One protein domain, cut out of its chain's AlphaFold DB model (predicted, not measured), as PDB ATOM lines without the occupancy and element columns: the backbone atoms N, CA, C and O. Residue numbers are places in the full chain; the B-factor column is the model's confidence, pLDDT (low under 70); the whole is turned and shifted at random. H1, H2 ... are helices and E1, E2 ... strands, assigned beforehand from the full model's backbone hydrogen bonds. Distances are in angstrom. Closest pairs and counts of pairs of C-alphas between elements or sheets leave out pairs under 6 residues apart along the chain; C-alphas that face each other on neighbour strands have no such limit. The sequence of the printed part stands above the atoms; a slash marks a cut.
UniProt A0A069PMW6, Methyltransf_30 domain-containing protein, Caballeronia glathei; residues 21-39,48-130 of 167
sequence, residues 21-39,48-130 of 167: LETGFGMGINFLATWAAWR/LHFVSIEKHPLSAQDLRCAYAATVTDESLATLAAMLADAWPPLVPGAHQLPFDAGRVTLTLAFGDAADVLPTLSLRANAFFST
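This is residues 21 to 39 and 48 to 130 of the 167 residues of the protein "Methyltransf_30 domain-containing protein" of Caballeronia glathei (UniProt A0A069PMW6). A five-stranded, twisted sheet has helix H1 along one face, and the helical hairpin H2 and H3 packs on H1 through H3, farther out from the sheet. The short helix H4 covers part of the opposite face, near the end of E2. The printed part has 102 residues, with four named helices and five named strands in the order E1 H1 E2 H2 H3 E3 E4 H4 E5. The sheet runs E3 E4 E2 E1 E5 and is mixed, and the class is mixed, helices and strands. The whole is compact, with a radius of gyration of the C-alphas of 12.9 A and spans of 37 by 26 by 25 A.

E1, residues 21 to 23, begins with C-alpha 21 at (196.793, 247.398, 194.098). H1, residues 29 to 39, is 15.2 A long, and E2, residues 48 to 54, 19.3 A. H2, residues 60 to 70, is 15.3 A long, and H3, residues 74 to 85, 16.6 A, beginning with C-alpha 74 at (206.822, 245.290, 217.785). E3, residues 93 to 99, is 19.7 A long, and E4, residues 104 to 110, 19.3 A. H4, residues 113 to 119, and E5, residues 126 to 129, are each 9.9 A long. E5 ends with C-alpha 129 at (191.449, 241.554, 196.912).

E1 is parallel to E5, with N 21 and O 126 at 2.9 A, and to E2, with N 22 and O 51 at 2.8 A. E2 is parallel to E4, with N 107 and O 50 at 2.8 A. E3 and E4 form an antiparallel hairpin, with N 95 and O 108 at 2.8 A. H1 is on the sheet at a height of 8.8 A, over E2 and along it at 4 degrees on the local plane. H1 touches residues 75 to 80 of H3 at a steep tilt of 65 degrees; the closest C-alphas, of Leu 32 and Leu 79, are 6.4 A apart. H2 and H3 form a helical hairpin at a shallow tilt of 12 degrees, closest at the C-alphas of Ala 60 and Ala 84, 5.7 A. H3 only grazes the sheet with residues 79 to 83. H4 is on the opposite face from H1, at a height of 8.9 A, over E2. E4, H4 and E5 make a split strand-helix-strand unit, two strands running the same way with E2 and E1 between them; its crossover is right-handed. Every O i to N i+4 pair is within hydrogen-bond range in H1 and H2, against 7 of 8 in H3 and 1 of 3 in H4, where 1 of 4 O i to N i+3 pairs is within range.

The C-alphas farthest apart, of Glu 74 and Pro 118, are 37.5 A apart. Residues 40 to 47 are not printed, and C-alphas 39 and 48 are 10.1 A apart across the cut. Of the links printed whole, none is long. The mean pLDDT of the printed part is 94.7; residue 130 is under 70.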
ATOM      1  N   LEU A  21     198.141 246.837 194.037       96.75
ATOM      2  CA  LEU A  21     196.793 247.398 194.098       96.75
ATOM      3  C   LEU A  21     195.931 246.583 195.060       96.75
ATOM      4  O   LEU A  21     195.874 245.360 194.959       96.75
ATOM      5  N   GLU A  22     195.230 247.261 195.955       95.69
ATOM      6  CA  GLU A  22     194.307 246.673 196.912       95.69
ATOM      7  C   GLU A  22     192.917 247.308 196.822       95.69
ATOM      8  O   GLU A  22     192.759 248.510 196.607       95.69
ATOM      9  N   THR A  23     191.895 246.483 197.043       93.56
ATOM     10  CA  THR A  23     190.528 246.938 197.304       93.56
ATOM     11  C   THR A  23     190.139 246.581 198.738       93.56
ATOM     12  O   THR A  23     190.151 245.401 199.109       93.56
ATOM     13  N   GLY A  24     189.772 247.594 199.523       92.94
ATOM     14  CA  GLY A  24     189.440 247.488 200.943       92.94
ATOM     15  C   GLY A  24     190.675 247.579 201.838       92.94
ATOM     16  O   GLY A  24     191.188 246.557 202.289       92.94
ATOM     17  N   PHE A  25     191.126 248.801 202.130       95.06
ATOM     18  CA  PHE A  25     192.275 249.043 203.009       95.06
ATOM     19  C   PHE A  25     192.002 248.615 204.458       95.06
ATOM     20  O   PHE A  25     192.849 248.029 205.136       95.06
ATOM     21  N   GLY A  26     190.806 248.911 204.966       93.00
ATOM     22  CA  GLY A  26     190.369 248.626 206.324       93.00
ATOM     23  C   GLY A  26     191.279 249.238 207.390       93.00
ATOM     24  O   GLY A  26     191.211 250.425 207.685       93.00
ATOM     25  N   MET A  27     192.080 248.388 208.034       93.50
ATOM     26  CA  MET A  27     193.083 248.769 209.042       93.50
ATOM     27  C   MET A  27     194.486 248.933 208.438       93.50
ATOM     28  O   MET A  27     195.428 249.220 209.162       93.50
ATOM     29  N   GLY A  28     194.680 248.684 207.144       94.75
ATOM     30  CA  GLY A  28     195.993 248.737 206.504       94.75
ATOM     31  C   GLY A  28     196.926 247.582 206.865       94.75
ATOM     32  O   GLY A  28     198.117 247.669 206.599       94.75
ATOM     33  N   ILE A  29     196.424 246.489 207.453       93.94
ATOM     34  CA  ILE A  29     197.264 245.358 207.894       93.94
ATOM     35  C   ILE A  29     198.048 244.745 206.729       93.94
ATOM     36  O   ILE A  29     199.222 244.418 206.879       93.94
ATOM     37  N   ASN A  30     197.434 244.633 205.549       94.44
ATOM     38  CA  ASN A  30     198.121 244.148 204.357       94.44
ATOM     39  C   ASN A  30     199.240 245.095 203.911       94.44
ATOM     40  O   ASN A  30     200.328 244.628 203.574       94.44
ATOM     41  N   PHE A  31     199.002 246.408 203.940       97.00
ATOM     42  CA  PHE A  31     200.032 247.403 203.658       97.00
ATOM     43  C   PHE A  31     201.173 247.325 204.678       97.00
ATOM     44  O   PHE A  31     202.323 247.206 204.271       97.00
ATOM     45  N   LEU A  32     200.871 247.285 205.981       96.56
ATOM     46  CA  LEU A  32     201.871 247.170 207.048       96.56
ATOM     47  C   LEU A  32     202.715 245.899 206.908       96.56
ATOM     48  O   LEU A  32     203.939 245.964 206.966       96.56
ATOM     49  N   ALA A  33     202.083 244.753 206.649       94.88
ATOM     50  CA  ALA A  33     202.790 243.496 206.424       94.88
ATOM     51  C   ALA A  33     203.662 243.541 205.159       94.88
ATOM     52  O   ALA A  33     204.780 243.029 205.155       94.88
ATOM     53  N   THR A  34     203.173 244.170 204.086       96.69
ATOM     54  CA  THR A  34     203.930 244.345 202.836       96.69
ATOM     55  C   THR A  34     205.125 245.257 203.042       96.69
ATOM     56  O   THR A  34     206.218 244.955 202.574       96.69
ATOM     57  N   TRP A  35     204.930 246.342 203.780       97.50
ATOM     58  CA  TRP A  35     205.969 247.297 204.104       97.50
ATOM     59  C   TRP A  35     207.046 246.680 205.008       97.50
ATOM     60  O   TRP A  35     208.234 246.807 204.712       97.50
ATOM     61  N   ALA A  36     206.651 245.933 206.042       96.31
ATOM     62  CA  ALA A  36     207.578 245.187 206.892       96.31
ATOM     63  C   ALA A  36     208.395 244.172 206.078       96.31
ATOM     64  O   ALA A  36     209.621 244.169 206.145       96.31
ATOM     65  N   ALA A  37     207.732 243.361 205.248       95.75
ATOM     66  CA  ALA A  37     208.406 242.386 204.395       95.75
ATOM     67  C   ALA A  37     209.353 243.050 203.383       95.75
ATOM     68  O   ALA A  37     210.448 242.544 203.154       95.75
ATOM     69  N   TRP A  38     208.967 244.199 202.818       97.06
ATOM     70  CA  TRP A  38     209.835 244.985 201.945       97.06
ATOM     71  C   TRP A  38     211.071 245.483 202.697       97.06
ATOM     72  O   TRP A  38     212.175 245.288 202.211       97.06
ATOM     73  N   ARG A  39     210.929 246.058 203.902       95.94
ATOM     74  CA  ARG A  39     212.070 246.524 204.716       95.94
ATOM     75  C   ARG A  39     213.045 245.400 205.069       95.94
ATOM     76  O   ARG A  39     214.254 245.627 205.059       95.94
ATOM     77  N   LEU A  48     208.601 250.840 196.426       98.38
ATOM     78  CA  LEU A  48     207.311 250.191 196.627       98.38
ATOM     79  C   LEU A  48     206.190 251.230 196.536       98.38
ATOM     80  O   LEU A  48     206.157 252.196 197.297       98.38
ATOM     81  N   HIS A  49     205.240 251.012 195.632       98.50
ATOM     82  CA  HIS A  49     204.014 251.801 195.553       98.50
ATOM     83  C   HIS A  49     202.826 250.922 195.924       98.50
ATOM     84  O   HIS A  49     202.510 249.962 195.234       98.50
ATOM     85  N   PHE A  50     202.171 251.231 197.031       98.44
ATOM     86  CA  PHE A  50     200.960 250.546 197.448       98.44
ATOM     87  C   PHE A  50     199.773 251.451 197.153       98.44
ATOM     88  O   PHE A  50     199.721 252.574 197.640       98.44
ATOM     89  N   VAL A  51     198.831 250.990 196.343       98.12
ATOM     90  CA  VAL A  51     197.601 251.713 196.027       98.12
ATOM     91  C   VAL A  51     196.455 250.953 196.654       98.12
ATOM     92  O   VAL A  51     196.320 249.761 196.407       98.12
ATOM     93  N   SER A  52     195.642 251.614 197.466       97.31
ATOM     94  CA  SER A  52     194.468 250.989 198.064       97.31
ATOM     95  C   SER A  52     193.255 251.893 197.975       97.31
ATOM     96  O   SER A  52     193.370 253.117 198.073       97.31
ATOM     97  N   ILE A  53     192.096 251.278 197.775       96.44
ATOM     98  CA  ILE A  53     190.805 251.958 197.696       96.44
ATOM     99  C   ILE A  53     189.981 251.567 198.916       96.44
ATOM    100  O   ILE A  53     189.821 250.381 199.205       96.44
ATOM    101  N   GLU A  54     189.440 252.554 199.623       95.81
ATOM    102  CA  GLU A  54     188.636 252.342 200.822       95.81
ATOM    103  C   GLU A  54     187.364 253.185 200.795       95.81
ATOM    104  O   GLU A  54     187.403 254.407 200.668       95.81
ATOM    105  N   LYS A  55     186.222 252.519 200.975       94.94
ATOM    106  CA  LYS A  55     184.904 253.159 200.976       94.94
ATOM    107  C   LYS A  55     184.547 253.745 202.342       94.94
ATOM    108  O   LYS A  55     183.835 254.742 202.424       94.94
ATOM    109  N   HIS A  56     185.028 253.126 203.416       94.06
ATOM    110  CA  HIS A  56     184.697 253.460 204.798       94.06
ATOM    111  C   HIS A  56     185.976 253.597 205.641       94.06
ATOM    112  O   HIS A  56     186.262 252.736 206.484       94.06
ATOM    113  N   PRO A  57     186.776 254.656 205.413       94.38
ATOM    114  CA  PRO A  57     188.027 254.834 206.133       94.38
ATOM    115  C   PRO A  57     187.780 255.079 207.622       94.38
ATOM    116  O   PRO A  57     186.848 255.780 208.017       94.38
ATOM    117  N   LEU A  58     188.639 254.493 208.457       94.62
ATOM    118  CA  LEU A  58     188.650 254.759 209.894       94.62
ATOM    119  C   LEU A  58     189.190 256.164 210.174       94.62
ATOM    120  O   LEU A  58     190.035 256.674 209.436       94.62
ATOM    121  N   SER A  59     188.759 256.756 211.290       95.81
ATOM    122  CA  SER A  59     189.451 257.920 211.841       95.81
ATOM    123  C   SER A  59     190.859 257.535 212.298       95.81
ATOM    124  O   SER A  59     191.107 256.385 212.666       95.81
ATOM    125  N   ALA A  60     191.784 258.499 212.318       94.94
ATOM    126  CA  ALA A  60     193.136 258.263 212.830       94.94
ATOM    127  C   ALA A  60     193.105 257.722 214.273       94.94
ATOM    128  O   ALA A  60     193.887 256.844 214.630       94.94
ATOM    129  N   GLN A  61     192.161 258.201 215.092       95.69
ATOM    130  CA  GLN A  61     191.993 257.739 216.466       95.69
ATOM    131  C   GLN A  61     191.504 256.286 216.530       95.69
ATOM    132  O   GLN A  61     192.080 255.482 217.262       95.69
ATOM    133  N   ASP A  62     190.481 255.926 215.751       95.75
ATOM    134  CA  ASP A  62     189.982 254.544 215.701       95.75
ATOM    135  C   ASP A  62     191.040 253.589 215.146       95.75
ATOM    136  O   ASP A  62     191.151 252.452 215.605       95.75
ATOM    137  N   LEU A  63     191.852 254.058 214.197       95.69
ATOM    138  CA  LEU A  63     192.966 253.300 213.647       95.69
ATOM    139  C   LEU A  63     194.021 252.996 214.723       95.69
ATOM    140  O   LEU A  63     194.411 251.840 214.878       95.69
ATOM    141  N   ARG A  64     194.415 253.991 215.534       95.94
ATOM    142  CA  ARG A  64     195.327 253.794 216.679       95.94
ATOM    143  C   ARG A  64     194.766 252.807 217.694       95.94
ATOM    144  O   ARG A  64     195.479 251.904 218.125       95.94
ATOM    145  N   CYS A  65     193.489 252.949 218.048       95.38
ATOM    146  CA  CYS A  65     192.814 252.026 218.959       95.38
ATOM    147  C   CYS A  65     192.825 250.592 218.413       95.38
ATOM    148  O   CYS A  65     193.130 249.649 219.142       95.38
ATOM    149  N   ALA A  66     192.531 250.422 217.121       94.06
ATOM    150  CA  ALA A  66     192.566 249.119 216.474       94.06
ATOM    151  C   ALA A  66     193.979 248.517 216.493       94.06
ATOM    152  O   ALA A  66     194.124 247.331 216.787       94.06
ATOM    153  N   TYR A  67     195.018 249.316 216.240       96.12
ATOM    154  CA  TYR A  67     196.402 248.851 216.309       96.12
ATOM    155  C   TYR A  67     196.802 248.415 217.710       96.12
ATOM    156  O   TYR A  67     197.285 247.299 217.858       96.12
ATOM    157  N   ALA A  68     196.504 249.213 218.735       93.69
ATOM    158  CA  ALA A  68     196.794 248.852 220.123       93.69
ATOM    159  C   ALA A  68     196.135 247.525 220.548       93.69
ATOM    160  O   ALA A  68     196.675 246.802 221.379       93.69
ATOM    161  N   ALA A  69     194.974 247.194 219.975       92.94
ATOM    162  CA  ALA A  69     194.247 245.967 220.287       92.94
ATOM    163  C   ALA A  69     194.673 244.743 219.457       92.94
ATOM    164  O   ALA A  69     194.396 243.617 219.865       92.94
ATOM    165  N   THR A  70     195.263 244.935 218.271       90.62
ATOM    166  CA  THR A  70     195.442 243.846 217.285       90.62
ATOM    167  C   THR A  70     196.872 243.646 216.797       90.62
ATOM    168  O   THR A  70     197.187 242.564 216.302       90.62
ATOM    169  N   VAL A  71     197.743 244.647 216.927       91.88
ATOM    170  CA  VAL A  71     199.142 244.584 216.495       91.88
ATOM    171  C   VAL A  71     200.010 244.327 217.719       91.88
ATOM    172  O   VAL A  71     200.280 245.230 218.501       91.88
ATOM    173  N   THR A  72     200.429 243.074 217.890       90.31
ATOM    174  CA  THR A  72     201.288 242.643 219.008       90.31
ATOM    175  C   THR A  72     202.757 242.496 218.619       90.31
ATOM    176  O   THR A  72     203.607 242.337 219.485       90.31
ATOM    177  N   ASP A  73     203.058 242.493 217.320       91.25
ATOM    178  CA  ASP A  73     204.425 242.441 216.811       91.25
ATOM    179  C   ASP A  73     205.041 243.845 216.841       91.25
ATOM    180  O   ASP A  73     204.516 244.766 216.214       91.25
ATOM    181  N   GLU A  74     206.154 244.000 217.560       89.56
ATOM    182  CA  GLU A  74     206.822 245.290 217.785       89.56
ATOM    183  C   GLU A  74     207.275 245.962 216.477       89.56
ATOM    184  O   GLU A  74     207.166 247.181 216.303       89.56
ATOM    185  N   SER A  75     207.743 245.161 215.514       88.69
ATOM    186  CA  SER A  75     208.205 245.680 214.227       88.69
ATOM    187  C   SER A  75     207.043 246.266 213.426       88.69
ATOM    188  O   SER A  75     207.169 247.348 212.849       88.69
ATOM    189  N   LEU A  76     205.877 245.611 213.459       94.19
ATOM    190  CA  LEU A  76     204.652 246.133 212.857       94.19
ATOM    191  C   LEU A  76     204.075 247.301 213.655       94.19
ATOM    192  O   LEU A  76     203.563 248.229 213.036       94.19
ATOM    193  N   ALA A  77     204.161 247.288 214.986       95.38
ATOM    194  CA  ALA A  77     203.655 248.362 215.839       95.38
ATOM    195  C   ALA A  77     204.328 249.703 215.506       95.38
ATOM    196  O   ALA A  77     203.647 250.719 215.356       95.38
ATOM    197  N   THR A  78     205.642 249.688 215.266       96.06
ATOM    198  CA  THR A  78     206.390 250.871 214.815       96.06
ATOM    199  C   THR A  78     205.876 251.396 213.467       96.06
ATOM    200  O   THR A  78     205.666 252.599 213.299       96.06
ATOM    201  N   LEU A  79     205.631 250.511 212.493       97.69
ATOM    202  CA  LEU A  79     205.075 250.907 211.191       97.69
ATOM    203  C   LEU A  79     203.637 251.429 211.312       97.69
ATOM    204  O   LEU A  79     203.261 252.392 210.644       97.69
ATOM    205  N   ALA A  80     202.843 250.801 212.176       97.38
ATOM    206  CA  ALA A  80     201.459 251.158 212.438       97.38
ATOM    207  C   ALA A  80     201.350 252.553 213.070       97.38
ATOM    208  O   ALA A  80     200.496 253.343 212.665       97.38
ATOM    209  N   ALA A  81     202.252 252.887 213.998       96.69
ATOM    210  CA  ALA A  81     202.356 254.226 214.569       96.69
ATOM    211  C   ALA A  81     202.670 255.274 213.490       96.69
ATOM    212  O   ALA A  81     201.928 256.245 213.362       96.69
ATOM    213  N   MET A  82     203.678 255.026 212.640       97.56
ATOM    214  CA  MET A  82     204.018 255.935 211.532       97.56
ATOM    215  C   MET A  82     202.845 256.150 210.567       97.56
ATOM    216  O   MET A  82     202.599 257.271 210.127       97.56
ATOM    217  N   LEU A  83     202.100 255.090 210.243       98.06
ATOM    218  CA  LEU A  83     200.916 255.198 209.394       98.06
ATOM    219  C   LEU A  83     199.803 256.015 210.062       98.06
ATOM    220  O   LEU A  83     199.174 256.840 209.405       98.06
ATOM    221  N   ALA A  84     199.562 255.804 211.356       97.31
ATOM    222  CA  ALA A  84     198.553 256.545 212.101       97.31
ATOM    223  C   ALA A  84     198.916 258.030 212.286       97.31
ATOM    224  O   ALA A  84     198.019 258.874 212.338       97.31
ATOM    225  N   ASP A  85     200.206 258.356 212.386       97.38
ATOM    226  CA  ASP A  85     200.711 259.734 212.451       97.38
ATOM    227  C   ASP A  85     200.563 260.465 211.116       97.38
ATOM    228  O   ASP A  85     200.210 261.641 211.095       97.38
ATOM    229  N   ALA A  86     200.769 259.761 210.002       97.56
ATOM    230  CA  ALA A  86     200.629 260.309 208.657       97.56
ATOM    231  C   ALA A  86     199.195 260.232 208.096       97.56
ATOM    232  O   ALA A  86     198.982 260.562 206.929       97.56
ATOM    233  N   TRP A  87     198.222 259.757 208.881       97.94
ATOM    234  CA  TRP A  87     196.878 259.448 208.391       97.94
ATOM    235  C   TRP A  87     196.190 260.686 207.786       97.94
ATOM    236  O   TRP A  87     196.146 261.732 208.440       97.94
ATOM    237  N   PRO A  88     195.647 260.603 206.556       96.62
ATOM    238  CA  PRO A  88     195.147 261.781 205.866       96.62
ATOM    239  C   PRO A  88     193.788 262.228 206.431       96.62
ATOM    240  O   PRO A  88     193.073 261.438 207.062       96.62
ATOM    241  N   PRO A  89     193.373 263.478 206.164       95.69
ATOM    242  CA  PRO A  89     192.007 263.918 206.420       95.69
ATOM    243  C   PRO A  89     190.991 263.019 205.705       95.69
ATOM    244  O   PRO A  89     191.211 262.607 204.567       95.69
ATOM    245  N   LEU A  90     189.848 262.760 206.343       95.81
ATOM    246  CA  LEU A  90     188.778 261.909 205.800       95.81
ATOM    247  C   LEU A  90     187.929 262.641 204.750       95.81
ATOM    248  O   LEU A  90     186.714 262.767 204.889       95.81
ATOM    249  N   VAL A  91     188.583 263.153 203.712       94.75
ATOM    250  CA  VAL A  91     187.940 263.816 202.575       94.75
ATOM    251  C   VAL A  91     188.030 262.928 201.331       94.75
ATOM    252  O   VAL A  91     189.058 262.272 201.142       94.75
ATOM    253  N   PRO A  92     186.987 262.876 200.480       91.75
ATOM    254  CA  PRO A  92     187.012 262.073 199.259       91.75
ATOM    255  C   PRO A  92     188.209 262.390 198.357       91.75
ATOM    256  O   PRO A  92     188.667 263.532 198.304       91.75
ATOM    257  N   GLY A  93     188.672 261.387 197.610       92.81
ATOM    258  CA  GLY A  93     189.788 261.523 196.673       92.81
ATOM    259  C   GLY A  93     191.019 260.708 197.062       92.81
ATOM    260  O   GLY A  93     190.974 259.867 197.960       92.81
ATOM    261  N   ALA A  94     192.114 260.924 196.331       95.56
ATOM    262  CA  ALA A  94     193.360 260.187 196.501       95.56
ATOM    263  C   ALA A  94     194.361 260.959 197.367       95.56
ATOM    264  O   ALA A  94     194.696 262.106 197.084       95.56
ATOM    265  N   HIS A  95     194.892 260.277 198.377       97.62
ATOM    266  CA  HIS A  95     195.884 260.795 199.313       97.62
ATOM    267  C   HIS A  95     197.201 260.059 199.110       97.62
ATOM    268  O   HIS A  95     197.212 258.832 199.038       97.62
ATOM    269  N   GLN A  96     198.315 260.783 199.018       97.56
ATOM    270  CA  GLN A  96     199.644 260.178 198.901       97.56
ATOM    271  C   GLN A  96     200.426 260.357 200.196       97.56
ATOM    272  O   GLN A  96     200.675 261.476 200.633       97.56
ATOM    273  N   LEU A  97     200.827 259.238 200.789       98.31
ATOM    274  CA  LEU A  97     201.596 259.183 202.020       98.31
ATOM    275  C   LEU A  97     202.977 258.588 201.706       98.31
ATOM    276  O   LEU A  97     203.078 257.384 201.433       98.31
ATOM    277  N   PRO A  98     204.042 259.408 201.689       98.12
ATOM    278  CA  PRO A  98     205.401 258.924 201.521       98.12
ATOM    279  C   PRO A  98     205.979 258.432 202.853       98.12
ATOM    280  O   PRO A  98     205.866 259.083 203.888       98.12
ATOM    281  N   PHE A  99     206.687 257.311 202.802       98.19
ATOM    282  CA  PHE A  99     207.415 256.706 203.911       98.19
ATOM    283  C   PHE A  99     208.813 256.270 203.452       98.19
ATOM    284  O   PHE A  99     209.110 256.233 202.255       98.19
ATOM    285  N   ASP A 100     209.698 255.943 204.397       96.88
ATOM    286  CA  ASP A 100     211.066 255.481 204.104       96.88
ATOM    287  C   ASP A 100     211.845 256.398 203.149       96.88
ATOM    288  O   ASP A 100     212.440 255.947 202.167       96.88
ATOM    289  N   ALA A 101     211.819 257.704 203.429       95.75
ATOM    290  CA  ALA A 101     212.409 258.731 202.567       95.75
ATOM    291  C   ALA A 101     211.873 258.680 201.118       95.75
ATOM    292  O   ALA A 101     212.613 258.871 200.156       95.75
ATOM    293  N   GLY A 102     210.581 258.372 200.960       95.94
ATOM    294  CA  GLY A 102     209.890 258.303 199.669       95.94
ATOM    295  C   GLY A 102     210.072 256.986 198.910       95.94
ATOM    296  O   GLY A 102     209.543 256.844 197.808       95.94
ATOM    297  N   ARG A 103     210.792 256.003 199.469       97.88
ATOM    298  CA  ARG A 103     210.931 254.672 198.848       97.88
ATOM    299  C   ARG A 103     209.673 253.824 198.971       97.88
ATOM    300  O   ARG A 103     209.458 252.942 198.147       97.88
ATOM    301  N   VAL A 104     208.835 254.107 199.963       98.56
ATOM    302  CA  VAL A 104     207.517 253.492 200.107       98.56
ATOM    303  C   VAL A 104     206.479 254.589 199.956       98.56
ATOM    304  O   VAL A 104     206.526 255.590 200.657       98.56
ATOM    305  N   THR A 105     205.553 254.436 199.019       98.56
ATOM    306  CA  THR A 105     204.440 255.374 198.839       98.56
ATOM    307  C   THR A 105     203.136 254.619 198.988       98.56
ATOM    308  O   THR A 105     202.915 253.644 198.272       98.56
ATOM    309  N   LEU A 106     202.266 255.079 199.880       98.62
ATOM    310  CA  LEU A 106     200.875 254.648 199.939       98.62
ATOM    311  C   LEU A 106     200.015 255.679 199.205       98.62
ATOM    312  O   LEU A 106     200.012 256.852 199.561       98.62
ATOM    313  N   THR A 107     199.283 255.256 198.181       98.25
ATOM    314  CA  THR A 107     198.173 256.025 197.617       98.25
ATOM    315  C   THR A 107     196.876 255.439 198.140       98.25
ATOM    316  O   THR A 107     196.525 254.312 197.800       98.25
ATOM    317  N   LEU A 108     196.183 256.200 198.975       97.62
ATOM    318  CA  LEU A 108     194.937 255.798 199.601       97.62
ATOM    319  C   LEU A 108     193.793 256.606 198.991       97.62
ATOM    320  O   LEU A 108     193.714 257.816 199.185       97.62
ATOM    321  N   ALA A 109     192.945 255.946 198.210       97.12
ATOM    322  CA  ALA A 109     191.792 256.567 197.576       97.12
ATOM    323  C   ALA A 109     190.531 256.310 198.401       97.12
ATOM    324  O   ALA A 109     190.128 255.161 198.590       97.12
ATOM    325  N   PHE A 110     189.903 257.381 198.882       96.56
ATOM    326  CA  PHE A 110     188.633 257.311 199.593       96.56
ATOM    327  C   PHE A 110     187.469 257.412 198.612       96.56
ATOM    328  O   PHE A 110     187.247 258.466 198.010       96.56
ATOM    329  N   GLY A 111     186.747 256.303 198.447       94.50
ATOM    330  CA  GLY A 111     185.651 256.162 197.493       94.50
ATOM    331  C   GLY A 111     185.238 254.706 197.274       94.50
ATOM    332  O   GLY A 111     185.862 253.778 197.794       94.50
ATOM    333  N   ASP A 112     184.168 254.499 196.506       93.56
ATOM    334  CA  ASP A 112     183.771 253.157 196.079       93.56
ATOM    335  C   ASP A 112     184.763 252.621 195.036       93.56
ATOM    336  O   ASP A 112     185.180 253.336 194.124       93.56
ATOM    337  N   ALA A 113     185.148 251.350 195.151       91.94
ATOM    338  CA  ALA A 113     186.054 250.725 194.196       91.94
ATOM    339  C   ALA A 113     185.470 250.689 192.776       91.94
ATOM    340  O   ALA A 113     186.236 250.819 191.823       91.94
ATOM    341  N   ALA A 114     184.145 250.563 192.632       91.69
ATOM    342  CA  ALA A 114     183.481 250.583 191.330       91.69
ATOM    343  C   ALA A 114     183.661 251.926 190.601       91.69
ATOM    344  O   ALA A 114     183.802 251.938 189.380       91.69
ATOM    345  N   ASP A 115     183.726 253.028 191.352       93.62
ATOM    346  CA  ASP A 115     183.889 254.376 190.805       93.62
ATOM    347  C   ASP A 115     185.367 254.743 190.632       93.62
ATOM    348  O   ASP A 115     185.753 255.376 189.653       93.62
ATOM    349  N   VAL A 116     186.218 254.336 191.579       93.44
ATOM    350  CA  VAL A 116     187.633 254.726 191.600       93.44
ATOM    351  C   VAL A 116     188.469 253.892 190.631       93.44
ATOM    352  O   VAL A 116     189.278 254.468 189.905       93.44
ATOM    353  N   LEU A 117     188.299 252.562 190.578       91.88
ATOM    354  CA  LEU A 117     189.150 251.685 189.755       91.88
ATOM    355  C   LEU A 117     189.231 252.113 188.278       91.88
ATOM    356  O   LEU A 117     190.350 252.162 187.768       91.88
ATOM    357  N   PRO A 118     188.125 252.479 187.594       93.50
ATOM    358  CA  PRO A 118     188.176 252.929 186.200       93.50
ATOM    359  C   PRO A 118     188.969 254.225 185.983       93.50
ATOM    360  O   PRO A 118     189.420 254.487 184.872       93.50
ATOM    361  N   THR A 119     189.145 255.043 187.025       92.31
ATOM    362  CA  THR A 119     189.877 256.320 186.947       92.31
ATOM    363  C   THR A 119     191.384 256.161 187.154       92.31
ATOM    364  O   THR A 119     192.158 257.071 186.852       92.31
ATOM    365  N   LEU A 120     191.832 255.011 187.670       91.12
ATOM    366  CA  LEU A 120     193.235 254.789 187.995       91.12
ATOM    367  C   LEU A 120     194.048 254.447 186.743       91.12
ATOM    368  O   LEU A 120     193.869 253.405 186.121       91.12
ATOM    369  N   SER A 121     195.032 255.290 186.436       91.31
ATOM    370  CA  SER A 121     196.058 255.008 185.428       91.31
ATOM    371  C   SER A 121     197.333 254.499 186.103       91.31
ATOM    372  O   SER A 121     198.216 255.276 186.464       91.31
ATOM    373  N   LEU A 122     197.424 253.183 186.315       91.81
ATOM    374  CA  LEU A 122     198.594 252.540 186.925       91.81
ATOM    375  C   LEU A 122     198.857 251.145 186.351       91.81
ATOM    376  O   LEU A 122     197.966 250.493 185.814       91.81
ATOM    377  N   ARG A 123     200.090 250.658 186.523       92.62
ATOM    378  CA  ARG A 123     200.472 249.271 186.234       92.62
ATOM    379  C   ARG A 123     200.704 248.532 187.547       92.62
ATOM    380  O   ARG A 123     201.748 248.705 188.171       92.62
ATOM    381  N   ALA A 124     199.741 247.713 187.957       94.94
ATOM    382  CA  ALA A 124     199.871 246.874 189.142       94.94
ATOM    383  C   ALA A 124     200.697 245.617 188.828       94.94
ATOM    384  O   ALA A 124     200.472 244.936 187.828       94.94
ATOM    385  N   ASN A 125     201.652 245.298 189.699       95.94
ATOM    386  CA  ASN A 125     202.403 244.047 189.665       95.94
ATOM    387  C   ASN A 125     201.702 242.947 190.481       95.94
ATOM    388  O   ASN A 125     201.849 241.764 190.168       95.94
ATOM    389  N   ALA A 126     200.942 243.323 191.513       94.75
ATOM    390  CA  ALA A 126     200.192 242.418 192.380       94.75
ATOM    391  C   ALA A 126     198.825 243.012 192.748       94.75
ATOM    392  O   ALA A 126     198.693 244.232 192.849       94.75
ATOM    393  N   PHE A 127     197.839 242.141 192.979       92.56
ATOM    394  CA  PHE A 127     196.478 242.525 193.362       92.56
ATOM    395  C   PHE A 127     196.087 241.855 194.678       92.56
ATOM    396  O   PHE A 127     196.152 240.631 194.818       92.56
ATOM    397  N   PHE A 128     195.685 242.659 195.656       91.50
ATOM    398  CA  PHE A 128     195.212 242.213 196.960       91.50
ATOM    399  C   PHE A 128     193.707 242.476 197.029       91.50
ATOM    400  O   PHE A 128     193.261 243.599 197.242       91.50
ATOM    401  N   SER A 129     192.903 241.439 196.811       79.00
ATOM    402  CA  SER A 129     191.449 241.554 196.912       79.00
ATOM    403  C   SER A 129     190.982 240.981 198.239       79.00
ATOM    404  O   SER A 129     191.045 239.768 198.459       79.00
ATOM    405  N   THR A 130     190.485 241.841 199.125       64.12
ATOM    406  CA  THR A 130     189.726 241.390 200.289       64.12
ATOM    407  C   THR A 130     188.261 241.277 199.870       64.12
ATOM    408  O   THR A 130     187.537 242.263 199.784       64.12
TER     409      THR A 130